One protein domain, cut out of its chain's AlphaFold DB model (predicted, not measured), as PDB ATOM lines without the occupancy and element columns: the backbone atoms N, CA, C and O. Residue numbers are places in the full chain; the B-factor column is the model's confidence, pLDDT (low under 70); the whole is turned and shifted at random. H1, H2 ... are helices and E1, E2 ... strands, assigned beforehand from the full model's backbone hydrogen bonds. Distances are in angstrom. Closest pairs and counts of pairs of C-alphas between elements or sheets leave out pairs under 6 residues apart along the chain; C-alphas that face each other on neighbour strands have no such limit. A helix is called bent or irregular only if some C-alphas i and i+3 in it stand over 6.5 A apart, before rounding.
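Overview. This is residues 34 to 150 of the 150 residues of an uncharacterized protein of Selenomonas sp. oral taxon 138 str. F0429 (UniProt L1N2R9). A strongly twisted sheet of six strands curls round one short helix, H4, on one of its faces, while H1 crosses the other face and H2 packs on H1 as a second helix folded back beside it. H3 is a short, irregular helix between H2 and E1 that only grazes the sheet. The printed part has 117 residues, with four named helices and six named strands that follow along the chain as H1 H2 H3 E1 E2 E3 H4 E4 E5 E6; the sheet, antiparallel throughout, runs E3 E2 E1 E4 E5 E6. The class is mixed, helices and strands, in three layers, with helices on both faces of the sheet. The whole is compact and rounded, with a radius of gyration of the C-alphas of 13.3 A and spans of 33 by 33 by 26 A.

Along the chain. H1, residues 35 to 50, begins at C-alpha 35 (298.148, 176.011, 255.911) and is 23.2 A long, with a kink of 34 degrees near residue 44. H2 is residues 53 to 66, 20.2 A, and H3 residues 68 to 75. E1, residues 77 to 83, is 18.6 A long and begins at (286.957, 191.978, 255.439); E2, residues 90 to 96, is 17.8 A and E3, residues 101 to 106, 16.5 A. H4 is residues 116 to 124. E4, residues 129 to 133, E5, residues 137 to 140, and E6, residues 146 to 149, follow; C-alpha 149 is at (290.220, 189.046, 241.437). H1, H3 and H4 are irregular: C-alphas 46 and 49 are 9.4 A apart, 69 and 72 7.2 A, 117 and 120 7.1 A.

Arrangement. E1 E2 E3 and E4 E5 E6 are two meanders, each strand the antiparallel neighbour of the one before. Within hydrogen-bond range are N 94 and O 103 of E2 and E3, 2.9 A; N 95 and O 80 of E2 and E1, 2.8 A; N 131 and O 138 of E4 and E5, 2.8 A; and N 147 and O 139 of E6 and E5, 2.8 A. E1 of the one meander and E4 of the other are antiparallel neighbours, with N 81 and O 130 within hydrogen-bond range at 2.8 A. H4 is on the sheet; its closest C-alphas to E1 are those of Ala 122 and Ser 82, 4.8 A. H1 is on the opposite face, at a height over the sheet of 9.6 A, and runs across the strands, at 72 degrees to E1 on the local plane. H1 and H2, a helical hairpin, touch at Ala 40 and Ile 59, their closest C-alphas, 5.3 A, at a shallow tilt of 25 degrees, opposite ways. H2 is not on the sheet. Each O i to N i+4 pair is within hydrogen-bond range in H2, against 10 of 12 in H1, 3 of 5 in H4 and 0 of 4 in H3, which has 3 of 5 O i to N i+3 pairs within range.

Size, cuts and confidence. The two C-alphas farthest apart, those of Asp 69 and Asp 88, are 39.0 A apart. The printed part has no cut and ends at residue 150, the chain's last. No link is long. Mean pLDDT of the printed part is 80.5; residues 47 to 50, 68 to 76, 97 to 101 and 150 are under 70.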
ATOM      1  N   SER A  34     298.578 180.874 255.448       89.06
ATOM      2  CA  SER A  34     299.135 179.701 256.110       89.06
ATOM      3  C   SER A  34     298.257 178.466 255.896       89.06
ATOM      4  O   SER A  34     297.035 178.545 255.754       89.06
ATOM      5  N   LYS A  35     298.881 177.284 255.936       88.69
ATOM      6  CA  LYS A  35     298.148 176.011 255.911       88.69
ATOM      7  C   LYS A  35     297.191 175.878 257.094       88.69
ATOM      8  O   LYS A  35     296.087 175.382 256.921       88.69
ATOM      9  N   ALA A  36     297.594 176.366 258.269       87.06
ATOM     10  CA  ALA A  36     296.765 176.330 259.470       87.06
ATOM     11  C   ALA A  36     295.459 177.115 259.282       87.06
ATOM     12  O   ALA A  36     294.404 176.659 259.716       87.06
ATOM     13  N   TYR A  37     295.517 178.258 258.594       86.69
ATOM     14  CA  TYR A  37     294.337 179.042 258.253       86.69
ATOM     15  C   TYR A  37     293.408 178.303 257.284       86.69
ATOM     16  O   TYR A  37     292.218 178.172 257.561       86.69
ATOM     17  N   ILE A  38     293.947 177.764 256.187       88.12
ATOM     18  CA  ILE A  38     293.164 177.009 255.191       88.12
ATOM     19  C   ILE A  38     292.484 175.802 255.850       88.12
ATOM     20  O   ILE A  38     291.281 175.597 255.697       88.12
ATOM     21  N   GLU A  39     293.225 175.046 256.661       87.12
ATOM     22  CA  GLU A  39     292.684 173.918 257.420       87.12
ATOM     23  C   GLU A  39     291.613 174.348 258.428       87.12
ATOM     24  O   GLU A  39     290.641 173.620 258.624       87.12
ATOM     25  N   ALA A  40     291.760 175.508 259.072       84.50
ATOM     26  CA  ALA A  40     290.749 176.042 259.979       84.50
ATOM     27  C   ALA A  40     289.445 176.364 259.233       84.50
ATOM     28  O   ALA A  40     288.374 175.996 259.713       84.50
ATOM     29  N   ILE A  41     289.527 176.970 258.042       83.75
ATOM     30  CA  ILE A  41     288.358 177.238 257.190       83.75
ATOM     31  C   ILE A  41     287.700 175.934 256.729       83.75
ATOM     32  O   ILE A  41     286.483 175.808 256.834       83.75
ATOM     33  N   HIS A  42     288.472 174.931 256.305       84.19
ATOM     34  CA  HIS A  42     287.912 173.629 255.918       84.19
ATOM     35  C   HIS A  42     287.251 172.898 257.080       84.19
ATOM     36  O   HIS A  42     286.203 172.284 256.910       84.19
ATOM     37  N   LYS A  43     287.855 172.948 258.271       81.00
ATOM     38  CA  LYS A  43     287.242 172.382 259.476       81.00
ATOM     39  C   LYS A  43     285.937 173.091 259.794       81.00
ATOM     40  O   LYS A  43     284.985 172.418 260.167       81.00
ATOM     41  N   LEU A  44     285.888 174.413 259.631       78.56
ATOM     42  CA  LEU A  44     284.668 175.184 259.820       78.56
ATOM     43  C   LEU A  44     283.590 174.723 258.829       78.56
ATOM     44  O   LEU A  44     282.519 174.315 259.265       78.56
ATOM     45  N   ASP A  45     283.911 174.690 257.533       75.62
ATOM     46  CA  ASP A  45     283.015 174.239 256.456       75.62
ATOM     47  C   ASP A  45     282.485 172.813 256.679       75.62
ATOM     48  O   ASP A  45     281.278 172.575 256.677       75.62
ATOM     49  N   ALA A  46     283.375 171.864 256.983       73.69
ATOM     50  CA  ALA A  46     283.002 170.484 257.287       73.69
ATOM     51  C   ALA A  46     282.244 170.342 258.620       73.69
ATOM     52  O   ALA A  46     281.516 169.371 258.828       73.69
ATOM     53  N   GLY A  47     282.453 171.282 259.543       65.12
ATOM     54  CA  GLY A  47     282.016 171.216 260.932       65.12
ATOM     55  C   GLY A  47     280.556 171.579 261.182       65.12
ATOM     56  O   GLY A  47     279.985 171.100 262.166       65.12
ATOM     57  N   GLY A  48     279.946 172.378 260.300       63.06
ATOM     58  CA  GLY A  48     278.514 172.702 260.289       63.06
ATOM     59  C   GLY A  48     277.845 172.877 261.667       63.06
ATOM     60  O   GLY A  48     278.423 173.381 262.632       63.06
ATOM     61  N   HIS A  49     276.586 172.438 261.773       56.03
ATOM     62  CA  HIS A  49     275.776 172.482 263.003       56.03
ATOM     63  C   HIS A  49     276.249 171.532 264.122       56.03
ATOM     64  O   HIS A  49     275.692 171.562 265.219       56.03
ATOM     65  N   THR A  50     277.238 170.677 263.854       62.69
ATOM     66  CA  THR A  50     277.714 169.632 264.776       62.69
ATOM     67  C   THR A  50     278.935 170.039 265.597       62.69
ATOM     68  O   THR A  50     279.292 169.320 266.526       62.69
ATOM     69  N   MET A  51     279.557 171.184 265.294       70.00
ATOM     70  CA  MET A  51     280.694 171.680 266.069       70.00
ATOM     71  C   MET A  51     280.289 172.177 267.449       70.00
ATOM     72  O   MET A  51     279.376 172.996 267.602       70.00
ATOM     73  N   ASN A  52     281.027 171.725 268.460       72.50
ATOM     74  CA  ASN A  52     280.870 172.243 269.808       72.50
ATOM     75  C   ASN A  52     281.507 173.643 269.938       72.50
ATOM     76  O   ASN A  52     282.301 174.087 269.104       72.50
ATOM     77  N   ALA A  53     281.152 174.366 271.002       74.00
ATOM     78  CA  ALA A  53     281.612 175.740 271.203       74.00
ATOM     79  C   ALA A  53     283.147 175.865 271.306       74.00
ATOM     80  O   ALA A  53     283.703 176.870 270.868       74.00
ATOM     81  N   ALA A  54     283.835 174.852 271.843       78.25
ATOM     82  CA  ALA A  54     285.289 174.864 271.991       78.25
ATOM     83  C   ALA A  54     286.010 174.659 270.648       78.25
ATOM     84  O   ALA A  54     286.999 175.335 270.373       78.25
ATOM     85  N   GLU A  55     285.494 173.779 269.789       75.44
ATOM     86  CA  GLU A  55     285.999 173.576 268.425       75.44
ATOM     87  C   GLU A  55     285.825 174.840 267.584       75.44
ATOM     88  O   GLU A  55     286.762 175.270 266.908       75.44
ATOM     89  N   ARG A  56     284.655 175.483 267.693       74.12
ATOM     90  CA  ARG A  56     284.395 176.767 267.038       74.12
ATOM     91  C   ARG A  56     285.378 177.842 267.505       74.12
ATOM     92  O   ARG A  56     285.942 178.539 266.665       74.12
ATOM     93  N   GLU A  57     285.605 177.975 268.813       77.12
ATOM     94  CA  GLU A  57     286.538 178.978 269.340       77.12
ATOM     95  C   GLU A  57     287.982 178.697 268.906       77.12
ATOM     96  O   GLU A  57     288.693 179.623 268.536       77.12
ATOM     97  N   ALA A  58     288.416 177.433 268.871       79.75
ATOM     98  CA  ALA A  58     289.755 177.073 268.403       79.75
ATOM     99  C   ALA A  58     289.974 177.439 266.924       79.75
ATOM    100  O   ALA A  58     291.034 177.947 266.552       79.75
ATOM    101  N   ILE A  59     288.959 177.227 266.084       76.94
ATOM    102  CA  ILE A  59     288.982 177.614 264.670       76.94
ATOM    103  C   ILE A  59     288.995 179.135 264.522       76.94
ATOM    104  O   ILE A  59     289.812 179.673 263.776       76.94
ATOM    105  N   LEU A  60     288.143 179.844 265.268       75.38
ATOM    106  CA  LEU A  60     288.136 181.306 265.289       75.38
ATOM    107  C   LEU A  60     289.478 181.868 265.764       75.38
ATOM    108  O   LEU A  60     289.966 182.839 265.191       75.38
ATOM    109  N   ALA A  61     290.102 181.253 266.765       79.38
ATOM    110  CA  ALA A  61     291.422 181.633 267.244       79.38
ATOM    111  C   ALA A  61     292.499 181.429 266.168       79.38
ATOM    112  O   ALA A  61     293.320 182.321 265.971       79.38
ATOM    113  N   ALA A  62     292.467 180.317 265.426       80.12
ATOM    114  CA  ALA A  62     293.380 180.079 264.305       80.12
ATOM    115  C   ALA A  62     293.191 181.107 263.176       80.12
ATOM    116  O   ALA A  62     294.167 181.638 262.650       80.12
ATOM    117  N   ILE A  63     291.940 181.451 262.858       77.62
ATOM    118  CA  ILE A  63     291.605 182.497 261.883       77.62
ATOM    119  C   ILE A  63     292.113 183.868 262.349       77.62
ATOM    120  O   ILE A  63     292.738 184.591 261.578       77.62
ATOM    121  N   ARG A  64     291.898 184.221 263.622       75.56
ATOM    122  CA  ARG A  64     292.403 185.469 264.218       75.56
ATOM    123  C   ARG A  64     293.933 185.513 264.247       75.56
ATOM    124  O   ARG A  64     294.509 186.573 264.034       75.56
ATOM    125  N   ALA A  65     294.593 184.377 264.472       79.31
ATOM    126  CA  ALA A  65     296.050 184.270 264.504       79.31
ATOM    127  C   ALA A  65     296.710 184.415 263.123       79.31
ATOM    128  O   ALA A  65     297.879 184.787 263.056       79.31
ATOM    129  N   GLU A  66     295.983 184.162 262.029       77.94
ATOM    130  CA  GLU A  66     296.459 184.472 260.671       77.94
ATOM    131  C   GLU A  66     296.553 185.990 260.442       77.94
ATOM    132  O   GLU A  66     297.387 186.481 259.675       77.94
ATOM    133  N   PHE A  67     295.720 186.736 261.165       70.69
ATOM    134  CA  PHE A  67     295.472 188.158 260.991       70.69
ATOM    135  C   PHE A  67     295.628 188.952 262.311       70.69
ATOM    136  O   PHE A  67     294.727 189.713 262.675       70.69
ATOM    137  N   PRO A  68     296.761 188.832 263.038       65.12
ATOM    138  CA  PRO A  68     296.922 189.442 264.359       65.12
ATOM    139  C   PRO A  68     296.994 190.974 264.281       65.12
ATOM    140  O   PRO A  68     296.370 191.661 265.083       65.12
ATOM    141  N   ASP A  69     297.667 191.505 263.257       55.25
ATOM    142  CA  ASP A  69     297.782 192.948 262.979       55.25
ATOM    143  C   ASP A  69     296.540 193.517 262.260       55.25
ATOM    144  O   ASP A  69     296.486 194.683 261.883       55.25
ATOM    145  N   VAL A  70     295.556 192.656 262.003       52.47
ATOM    146  CA  VAL A  70     294.511 192.805 260.983       52.47
ATOM    147  C   VAL A  70     293.118 192.705 261.616       52.47
ATOM    148  O   VAL A  70     292.113 192.789 260.923       52.47
ATOM    149  N   LEU A  71     293.013 192.658 262.947       48.66
ATOM    150  CA  LEU A  71     291.746 192.950 263.628       48.66
ATOM    151  C   LEU A  71     291.205 194.360 263.292       48.66
ATOM    152  O   LEU A  71     290.005 194.573 263.420       48.66
ATOM    153  N   ASP A  72     292.025 195.278 262.759       51.75
ATOM    154  CA  ASP A  72     291.558 196.527 262.124       51.75
ATOM    155  C   ASP A  72     290.991 196.328 260.694       51.75
ATOM    156  O   ASP A  72     290.137 197.101 260.260       51.75
ATOM    157  N   LEU A  73     291.331 195.241 259.981       52.00
ATOM    158  CA  LEU A  73     290.581 194.800 258.791       52.00
ATOM    159  C   LEU A  73     289.212 194.214 259.156       52.00
ATOM    160  O   LEU A  73     288.470 193.867 258.246       52.00
ATOM    161  N   ALA A  74     288.799 194.147 260.424       48.62
ATOM    162  CA  ALA A  74     287.393 193.886 260.743       48.62
ATOM    163  C   ALA A  74     286.444 194.934 260.115       48.62
ATOM    164  O   ALA A  74     285.263 194.656 259.942       48.62
ATOM    165  N   GLY A  75     286.953 196.115 259.729       54.69
ATOM    166  CA  GLY A  75     286.214 197.091 258.916       54.69
ATOM    167  C   GLY A  75     286.296 196.870 257.397       54.69
ATOM    168  O   GLY A  75     285.552 197.506 256.657       54.69
ATOM    169  N   VAL A  76     287.187 195.989 256.934       69.81
ATOM    170  CA  VAL A  76     287.548 195.808 255.519       69.81
ATOM    171  C   VAL A  76     287.166 194.411 255.021       69.81
ATOM    172  O   VAL A  76     286.697 194.284 253.905       69.81
ATOM    173  N   LEU A  77     287.337 193.345 255.801       79.75
ATOM    174  CA  LEU A  77     286.957 191.978 255.439       79.75
ATOM    175  C   LEU A  77     285.474 191.753 255.738       79.75
ATOM    176  O   LEU A  77     285.064 191.668 256.891       79.75
ATOM    177  N   ILE A  78     284.681 191.633 254.679       81.75
ATOM    178  CA  ILE A  78     283.236 191.417 254.748       81.75
ATOM    179  C   ILE A  78     282.934 189.961 255.119       81.75
ATOM    180  O   ILE A  78     282.077 189.689 255.958       81.75
ATOM    181  N   GLY A  79     283.644 189.017 254.502       85.69
ATOM    182  CA  GLY A  79     283.434 187.590 254.719       85.69
ATOM    183  C   GLY A  79     284.184 186.731 253.712       85.69
ATOM    184  O   GLY A  79     284.937 187.234 252.878       85.69
ATOM    185  N   ILE A  80     283.981 185.423 253.801       88.69
ATOM    186  CA  ILE A  80     284.575 184.427 252.908       88.69
ATOM    187  C   ILE A  80     283.446 183.713 252.174       88.69
ATOM    188  O   ILE A  80     282.431 183.396 252.786       88.69
ATOM    189  N   VAL A  81     283.616 183.453 250.880       90.94
ATOM    190  CA  VAL A  81     282.665 182.704 250.051       90.94
ATOM    191  C   VAL A  81     283.359 181.477 249.475       90.94
ATOM    192  O   VAL A  81     284.417 181.596 248.856       90.94
ATOM    193  N   SER A  82     282.743 180.311 249.622       90.94
ATOM    194  CA  SER A  82     283.284 179.032 249.147       90.94
ATOM    195  C   SER A  82     282.206 178.191 248.479       90.94
ATOM    196  O   SER A  82     281.005 178.452 248.598       90.94
ATOM    197  N   LYS A  83     282.646 177.189 247.714       90.88
ATOM    198  CA  LYS A  83     281.743 176.256 247.046       90.88
ATOM    199  C   LYS A  83     280.974 175.440 248.077       90.88
ATOM    200  O   LYS A  83     281.562 174.888 249.000       90.88
ATOM    201  N   CYS A  84     279.662 175.325 247.894       88.75
ATOM    202  CA  CYS A  84     278.842 174.462 248.728       88.75
ATOM    203  C   CYS A  84     278.770 173.056 248.129       88.75
ATOM    204  O   CYS A  84     278.448 172.891 246.952       88.75
ATOM    205  N   TYR A  85     279.036 172.042 248.952       86.19
ATOM    206  CA  TYR A  85     279.004 170.634 248.547       86.19
ATOM    207  C   TYR A  85     277.783 169.868 249.081       86.19
ATOM    208  O   TYR A  85     277.703 168.656 248.905       86.19
ATOM    209  N   LEU A  86     276.797 170.559 249.672       84.75
ATOM    210  CA  LEU A  86     275.532 169.953 250.129       84.75
ATOM    211  C   LEU A  86     274.667 169.406 248.974       84.75
ATOM    212  O   LEU A  86     273.731 168.649 249.218       84.75
ATOM    213  N   GLY A  87     274.981 169.767 247.726       83.06
ATOM    214  CA  GLY A  87     274.212 169.390 246.541       83.06
ATOM    215  C   GLY A  87     273.084 170.374 246.224       83.06
ATOM    216  O   GLY A  87     272.911 171.392 246.894       83.06
ATOM    217  N   ASP A  88     272.327 170.083 245.165       83.31
ATOM    218  CA  ASP A  88     271.219 170.935 244.721       83.31
ATOM    219  C   ASP A  88     270.166 171.099 245.842       83.31
ATOM    220  O   ASP A  88     269.831 170.110 246.502       83.31
ATOM    221  N   PRO A  89     269.653 172.321 246.106       90.25
ATOM    222  CA  PRO A  89     269.802 173.560 245.325       90.25
ATOM    223  C   PRO A  89     270.967 174.482 245.741       90.25
ATOM    224  O   PRO A  89     271.040 175.618 245.261       90.25
ATOM    225  N   TYR A  90     271.851 174.044 246.639       90.81
ATOM    226  CA  TYR A  90     272.925 174.870 247.191       90.81
ATOM    227  C   TYR A  90     274.118 174.993 246.241       90.81
ATOM    228  O   TYR A  90     274.532 174.029 245.600       90.81
ATOM    229  N   GLU A  91     274.684 176.199 246.161       90.44
ATOM    230  CA  GLU A  91     275.777 176.514 245.230       90.44
ATOM    231  C   GLU A  91     277.019 177.034 245.957       90.44
ATOM    232  O   GLU A  91     278.135 176.570 245.712       90.44
ATOM    233  N   VAL A  92     276.826 177.976 246.879       91.69
ATOM    234  CA  VAL A  92     277.900 178.600 247.658       91.69
ATOM    235  C   VAL A  92     277.492 178.714 249.118       91.69
ATOM    236  O   VAL A  92     276.306 178.681 249.444       91.69
ATOM    237  N   HIS A  93     278.471 178.836 250.001       90.25
ATOM    238  CA  HIS A  93     278.241 179.213 251.386       90.25
ATOM    239  C   HIS A  93     279.132 180.393 251.755       90.25
ATOM    240  O   HIS A  93     280.176 180.616 251.135       90.25
ATOM    241  N   THR A  94     278.715 181.150 252.762       88.94
ATOM    242  CA  THR A  94     279.493 182.265 253.295       88.94
ATOM    243  C   THR A  94     279.931 181.975 254.715       88.94
ATOM    244  O   THR A  94     279.123 181.498 255.510       88.94
ATOM    245  N   LEU A  95     281.170 182.326 255.048       83.44
ATOM    246  CA  LEU A  95     281.677 182.322 256.412       83.44
ATOM    247  C   LEU A  95     281.911 183.757 256.878       83.44
ATOM    248  O   LEU A  95     282.654 184.516 256.250       83.44
ATOM    249  N   THR A  96     281.303 184.122 258.005       74.31
ATOM    250  CA  THR A  96     281.541 185.420 258.645       74.31
ATOM    251  C   THR A  96     282.485 185.257 259.832       74.31
ATOM    252  O   THR A  96     282.228 184.503 260.771       74.31
ATOM    253  N   ILE A  97     283.602 185.985 259.815       65.19
ATOM    254  CA  ILE A  97     284.634 185.893 260.865       65.19
ATOM    255  C   ILE A  97     284.150 186.537 262.172       65.19
ATOM    256  O   ILE A  97     284.534 186.103 263.257       65.19
ATOM    257  N   ALA A  98     283.256 187.529 262.082       59.41
ATOM    258  CA  ALA A  98     282.674 188.206 263.239       59.41
ATOM    259  C   ALA A  98     281.791 187.286 264.109       59.41
ATOM    260  O   ALA A  98     281.652 187.542 265.302       59.41
ATOM    261  N   GLY A  99     281.220 186.218 263.538       54.41
ATOM    262  CA  GLY A  99     280.308 185.315 264.252       54.41
ATOM    263  C   GLY A  99     280.653 183.828 264.168       54.41
ATOM    264  O   GLY A  99     280.005 183.028 264.842       54.41
ATOM    265  N   GLY A 100     281.628 183.432 263.340       62.38
ATOM    266  CA  GLY A 100     281.851 182.020 263.010       62.38
ATOM    267  C   GLY A 100     280.599 181.370 262.414       62.38
ATOM    268  O   GLY A 100     280.326 180.202 262.682       62.38
ATOM    269  N   ILE A 101     279.792 182.157 261.697       68.94
ATOM    270  CA  ILE A 101     278.518 181.720 261.127       68.94
ATOM    271  C   ILE A 101     278.775 181.274 259.694       68.94
ATOM    272  O   ILE A 101     279.383 182.015 258.918       68.94
ATOM    273  N   ILE A 102     278.290 180.074 259.378       79.50
ATOM    274  CA  ILE A 102     278.255 179.505 258.033       79.50
ATOM    275  C   ILE A 102     276.811 179.544 257.565       79.50
ATOM    276  O   ILE A 102     275.927 179.026 258.247       79.50
ATOM    277  N   GLU A 103     276.579 180.142 256.407       86.50
ATOM    278  CA  GLU A 103     275.264 180.171 255.772       86.50
ATOM    279  C   GLU A 103     275.366 179.603 254.364       86.50
ATOM    280  O   GLU A 103     276.254 179.977 253.599       86.50
ATOM    281  N   HIS A 104     274.453 178.695 254.025       88.50
ATOM    282  CA  HIS A 104     274.402 178.041 252.722       88.50
ATOM    283  C   HIS A 104     273.363 178.729 251.839       88.50
ATOM    284  O   HIS A 104     272.204 178.841 252.227       88.50
ATOM    285  N   TYR A 105     273.768 179.119 250.633       91.25
ATOM    286  CA  TYR A 105     272.935 179.862 249.694       91.25
ATOM    287  C   TYR A 105     272.603 179.008 248.478       91.25
ATOM    288  O   TYR A 105     273.450 178.302 247.909       91.25
ATOM    289  N   LYS A 106     271.345 179.095 248.053       93.00
ATOM    290  CA  LYS A 106     270.861 178.444 246.838       93.00
ATOM    291  C   LYS A 106     271.326 179.188 245.592       93.00
ATOM    292  O   LYS A 106     271.728 180.359 245.628       93.00
ATOM    293  N   ARG A 107     271.240 178.515 244.444       89.50
ATOM    294  CA  ARG A 107     271.463 179.167 243.148       89.50
ATOM    295  C   ARG A 107     270.499 180.350 242.989       89.50
ATOM    296  O   ARG A 107     269.286 180.173 243.042       89.50
ATOM    297  N   GLY A 108     271.053 181.545 242.790       87.19
ATOM    298  CA  GLY A 108     270.292 182.790 242.628       87.19
ATOM    299  C   GLY A 108     269.788 183.442 243.924       87.19
ATOM    300  O   GLY A 108     269.157 184.492 243.847       87.19
ATOM    301  N   GLU A 109     270.057 182.867 245.099       91.88
ATOM    302  CA  GLU A 109     269.682 183.462 246.389       91.88
ATOM    303  C   GLU A 109     270.683 184.542 246.817       91.88
ATOM    304  O   GLU A 109     271.839 184.194 247.027       91.88
ATOM    305  N   PRO A 110     270.292 185.815 246.986       90.06
ATOM    306  CA  PRO A 110     271.232 186.926 247.133       90.06
ATOM    307  C   PRO A 110     272.143 186.807 248.367       90.06
ATOM    308  O   PRO A 110     271.667 186.672 249.493       90.06
ATOM    309  N   LEU A 111     273.454 186.940 248.155       89.62
ATOM    310  CA  LEU A 111     274.476 187.009 249.194       89.62
ATOM    311  C   LEU A 111     274.527 188.421 249.807       89.62
ATOM    312  O   LEU A 111     274.477 189.423 249.083       89.62
ATOM    313  N   PRO A 112     274.696 188.532 251.135       85.81
ATOM    314  CA  PRO A 112     274.705 189.815 251.819       85.81
ATOM    315  C   PRO A 112     276.002 190.601 251.584       85.81
ATOM    316  O   PRO A 112     277.019 190.079 251.123       85.81
ATOM    317  N   ALA A 113     275.955 191.891 251.930       80.94
ATOM    318  CA  ALA A 113     277.117 192.775 252.064       80.94
ATOM    319  C   ALA A 113     278.066 192.831 250.843       80.94
ATOM    320  O   ALA A 113     279.253 193.077 250.991       80.94
ATOM    321  N   GLY A 114     277.563 192.622 249.620       80.75
ATOM    322  CA  GLY A 114     278.378 192.704 248.398       80.75
ATOM    323  C   GLY A 114     279.201 191.450 248.086       80.75
ATOM    324  O   GLY A 114     280.002 191.463 247.151       80.75
ATOM    325  N   MET A 115     278.979 190.345 248.806       88.69
ATOM    326  CA  MET A 115     279.656 189.066 248.561       88.69
ATOM    327  C   MET A 115     279.229 188.372 247.254       88.69
ATOM    328  O   MET A 115     279.929 187.478 246.784       88.69
ATOM    329  N   GLU A 116     278.151 188.827 246.604       90.62
ATOM    330  CA  GLU A 116     277.707 188.327 245.288       90.62
ATOM    331  C   GLU A 116     278.821 188.305 244.234       90.62
ATOM    332  O   GLU A 116     278.932 187.358 243.457       90.62
ATOM    333  N   ARG A 117     279.719 189.295 244.248       88.81
ATOM    334  CA  ARG A 117     280.839 189.368 243.295       88.81
ATOM    335  C   ARG A 117     281.819 188.188 243.402       88.81
ATOM    336  O   ARG A 117     282.560 187.920 242.462       88.81
ATOM    337  N   ALA A 118     281.825 187.467 244.527       90.50
ATOM    338  CA  ALA A 118     282.637 186.268 244.722       90.50
ATOM    339  C   ALA A 118     281.914 184.965 244.344       90.50
ATOM    340  O   ALA A 118     282.582 183.943 244.168       90.50
ATOM    341  N   ARG A 119     280.584 184.981 244.154       91.50
ATOM    342  CA  ARG A 119     279.781 183.777 243.884       91.50
ATOM    343  C   ARG A 119     280.320 182.989 242.700       91.50
ATOM    344  O   ARG A 119     280.597 181.803 242.828       91.50
ATOM    345  N   SER A 120     280.475 183.633 241.543       89.50
ATOM    346  CA  SER A 120     280.866 182.933 240.315       89.50
ATOM    347  C   SER A 120     282.257 182.304 240.410       89.50
ATOM    348  O   SER A 120     282.509 181.289 239.767       89.50
ATOM    349  N   LEU A 121     283.159 182.887 241.205       89.56
ATOM    350  CA  LEU A 121     284.501 182.348 241.435       89.56
ATOM    351  C   LEU A 121     284.454 181.141 242.369       89.56
ATOM    352  O   LEU A 121     285.019 180.100 242.041       89.56
ATOM    353  N   ALA A 122     283.732 181.272 243.483       89.88
ATOM    354  CA  ALA A 122     283.551 180.200 244.450       89.88
ATOM    355  C   ALA A 122     282.830 178.993 243.823       89.88
ATOM    356  O   ALA A 122     283.314 177.869 243.910       89.88
ATOM    357  N   ALA A 123     281.733 179.218 243.094       88.25
ATOM    358  CA  ALA A 123     280.931 178.159 242.480       88.25
ATOM    359  C   ALA A 123     281.711 177.313 241.453       88.25
ATOM    360  O   ALA A 123     281.492 176.104 241.338       88.25
ATOM    361  N   ARG A 124     282.661 177.927 240.726       86.50
ATOM    362  CA  ARG A 124     283.528 177.218 239.766       86.50
ATOM    363  C   ARG A 124     284.441 176.194 240.448       86.50
ATOM    364  O   ARG A 124     284.764 175.190 239.821       86.50
ATOM    365  N   GLY A 125     284.825 176.417 241.707       78.69
ATOM    366  CA  GLY A 125     285.673 175.499 242.479       78.69
ATOM    367  C   GLY A 125     287.133 175.435 242.019       78.69
ATOM    368  O   GLY A 125     287.782 174.418 242.218       78.69
ATOM    369  N   GLY A 126     287.644 176.487 241.369       84.25
ATOM    370  CA  GLY A 126     289.070 176.596 241.014       84.25
ATOM    371  C   GLY A 126     289.966 177.083 242.161       84.25
ATOM    372  O   GLY A 126     291.177 177.172 241.995       84.25
ATOM    373  N   TYR A 127     289.357 177.418 243.296       89.06
ATOM    374  CA  TYR A 127     289.972 177.929 244.516       89.06
ATOM    375  C   TYR A 127     289.288 177.257 245.706       89.06
ATOM    376  O   TYR A 127     288.123 176.866 245.586       89.06
ATOM    377  N   GLU A 128     289.973 177.182 246.846       89.19
ATOM    378  CA  GLU A 128     289.379 176.628 248.068       89.19
ATOM    379  C   GLU A 128     288.274 177.558 248.578       89.19
ATOM    380  O   GLU A 128     287.161 177.128 248.877       89.19
ATOM    381  N   PHE A 129     288.563 178.860 248.617       90.31
ATOM    382  CA  PHE A 129     287.620 179.897 249.019       90.31
ATOM    383  C   PHE A 129     288.054 181.279 248.514       90.31
ATOM    384  O   PHE A 129     289.179 181.487 248.049       90.31
ATOM    385  N   VAL A 130     287.137 182.244 248.589       91.06
ATOM    386  CA  VAL A 130     287.346 183.634 248.174       91.06
ATOM    387  C   VAL A 130     287.079 184.560 249.353       91.06
ATOM    388  O   VAL A 130     285.962 184.633 249.856       91.06
ATOM    389  N   GLU A 131     288.093 185.303 249.776       88.88
ATOM    390  CA  GLU A 131     287.964 186.369 250.766       88.88
ATOM    391  C   GLU A 131     287.411 187.631 250.085       88.88
ATOM    392  O   GLU A 131     287.932 188.095 249.061       88.88
ATOM    393  N   VAL A 132     286.356 188.208 250.655       87.88
ATOM    394  CA  VAL A 132     285.693 189.412 250.146       87.88
ATOM    395  C   VAL A 132     285.992 190.574 251.075       87.88
ATOM    396  O   VAL A 132     285.498 190.626 252.195       87.88
ATOM    397  N   TYR A 133     286.772 191.531 250.588       84.75
ATOM    398  CA  TYR A 133     287.049 192.782 251.288       84.75
ATOM    399  C   TYR A 133     286.159 193.919 250.761       84.75
ATOM    400  O   TYR A 133     285.554 193.767 249.710       84.75
ATOM    401  N   THR A 134     286.082 195.078 251.411       80.12
ATOM    402  CA  THR A 134     285.312 196.249 250.944       80.12
ATOM    403  C   THR A 134     285.653 196.590 249.497       80.12
ATOM    404  O   THR A 134     284.773 196.652 248.637       80.12
ATOM    405  N   ASP A 135     286.946 196.661 249.189       77.88
ATOM    406  CA  ASP A 135     287.417 197.161 247.895       77.88
ATOM    407  C   ASP A 135     287.816 196.058 246.907       77.88
ATOM    408  O   ASP A 135     287.808 196.286 245.700       77.88
ATOM    409  N   VAL A 136     288.170 194.854 247.378       83.00
ATOM    410  CA  VAL A 136     288.776 193.806 246.526       83.00
ATOM    411  C   VAL A 136     288.420 192.378 246.942       83.00
ATOM    412  O   VAL A 136     288.167 192.103 248.112       83.00
ATOM    413  N   CYS A 137     288.442 191.437 245.995       87.88
ATOM    414  CA  CYS A 137     288.367 190.004 246.287       87.88
ATOM    415  C   CYS A 137     289.747 189.348 246.202       87.88
ATOM    416  O   CYS A 137     290.575 189.696 245.350       87.88
ATOM    417  N   ARG A 138     289.988 188.368 247.075       88.50
ATOM    418  CA  ARG A 138     291.196 187.540 247.078       88.50
ATOM    419  C   ARG A 138     290.793 186.078 247.001       88.50
ATOM    420  O   ARG A 138     290.142 185.568 247.902       88.50
ATOM    421  N   ALA A 139     291.155 185.418 245.910       90.62
ATOM    422  CA  ALA A 139     290.898 183.996 245.748       90.62
ATOM    423  C   ALA A 139     292.098 183.194 246.259       90.62
ATOM    424  O   ALA A 139     293.240 183.509 245.909       90.62
ATOM    425  N   ILE A 140     291.833 182.201 247.105       91.19
ATOM    426  CA  ILE A 140     292.852 181.438 247.825       91.19
ATOM    427  C   ILE A 140     292.918 180.020 247.262       91.19
ATOM    428  O   ILE A 140     291.925 179.294 247.242       91.19
ATOM    429  N   SER A 141     294.098 179.633 246.786       90.81
ATOM    430  CA  SER A 141     294.377 178.276 246.309       90.81
ATOM    431  C   SER A 141     294.727 177.330 247.464       90.81
ATOM    432  O   SER A 141     295.062 177.769 248.564       90.81
ATOM    433  N   SER A 142     294.715 176.020 247.209       87.06
ATOM    434  CA  SER A 142     295.003 174.976 248.210       87.06
ATOM    435  C   SER A 142     296.426 175.019 248.781       87.06
ATOM    436  O   SER A 142     296.689 174.512 249.868       87.06
ATOM    437  N   ASP A 143     297.365 175.631 248.060       87.88
ATOM    438  CA  ASP A 143     298.729 175.900 248.522       87.88
ATOM    439  C   ASP A 143     298.844 177.214 249.325       87.88
ATOM    440  O   ASP A 143     299.927 177.549 249.800       87.88
ATOM    441  N   GLY A 144     297.746 177.959 249.481       86.50
ATOM    442  CA  GLY A 144     297.677 179.270 250.123       86.50
ATOM    443  C   GLY A 144     298.038 180.449 249.226       86.50
ATOM    444  O   GLY A 144     298.054 181.587 249.707       86.50
ATOM    445  N   SER A 145     298.329 180.214 247.943       88.69
ATOM    446  CA  SER A 145     298.596 181.279 246.975       88.69
ATOM    447  C   SER A 145     297.386 182.203 246.837       88.69
ATOM    448  O   SER A 145     296.248 181.749 246.710       88.69
ATOM    449  N   VAL A 146     297.640 183.516 246.844       89.25
ATOM    450  CA  VAL A 146     296.597 184.545 246.760       89.25
ATOM    451  C   VAL A 146     296.518 185.110 245.347       89.25
ATOM    452  O   VAL A 146     297.462 185.734 244.862       89.25
ATOM    453  N   SER A 147     295.360 184.957 244.712       87.38
ATOM    454  CA  SER A 147     295.050 185.572 243.422       87.38
ATOM    455  C   SER A 147     294.209 186.830 243.609       87.38
ATOM    456  O   SER A 147     293.239 186.853 244.369       87.38
ATOM    457  N   VAL A 148     294.581 187.900 242.904       81.12
ATOM    458  CA  VAL A 148     293.764 189.116 242.830       81.12
ATOM    459  C   VAL A 148     292.607 188.847 241.884       81.12
ATOM    460  O   VAL A 148     292.852 188.449 240.748       81.12
ATOM    461  N   VAL A 149     291.377 189.098 242.328       74.12
ATOM    462  CA  VAL A 149     290.220 189.046 241.437       74.12
ATOM    463  C   VAL A 149     289.506 190.390 241.467       74.12
ATOM    464  O   VAL A 149     289.168 190.885 242.545       74.12
ATOM    465  N   GLN A 150     289.384 191.001 240.287       57.69
ATOM    466  CA  GLN A 150     288.744 192.296 240.051       57.69
ATOM    467  C   GLN A 150     287.406 192.095 239.352       57.69
ATOM    468  O   GLN A 150     287.349 191.214 238.464       57.69
TER     469      GLN A 150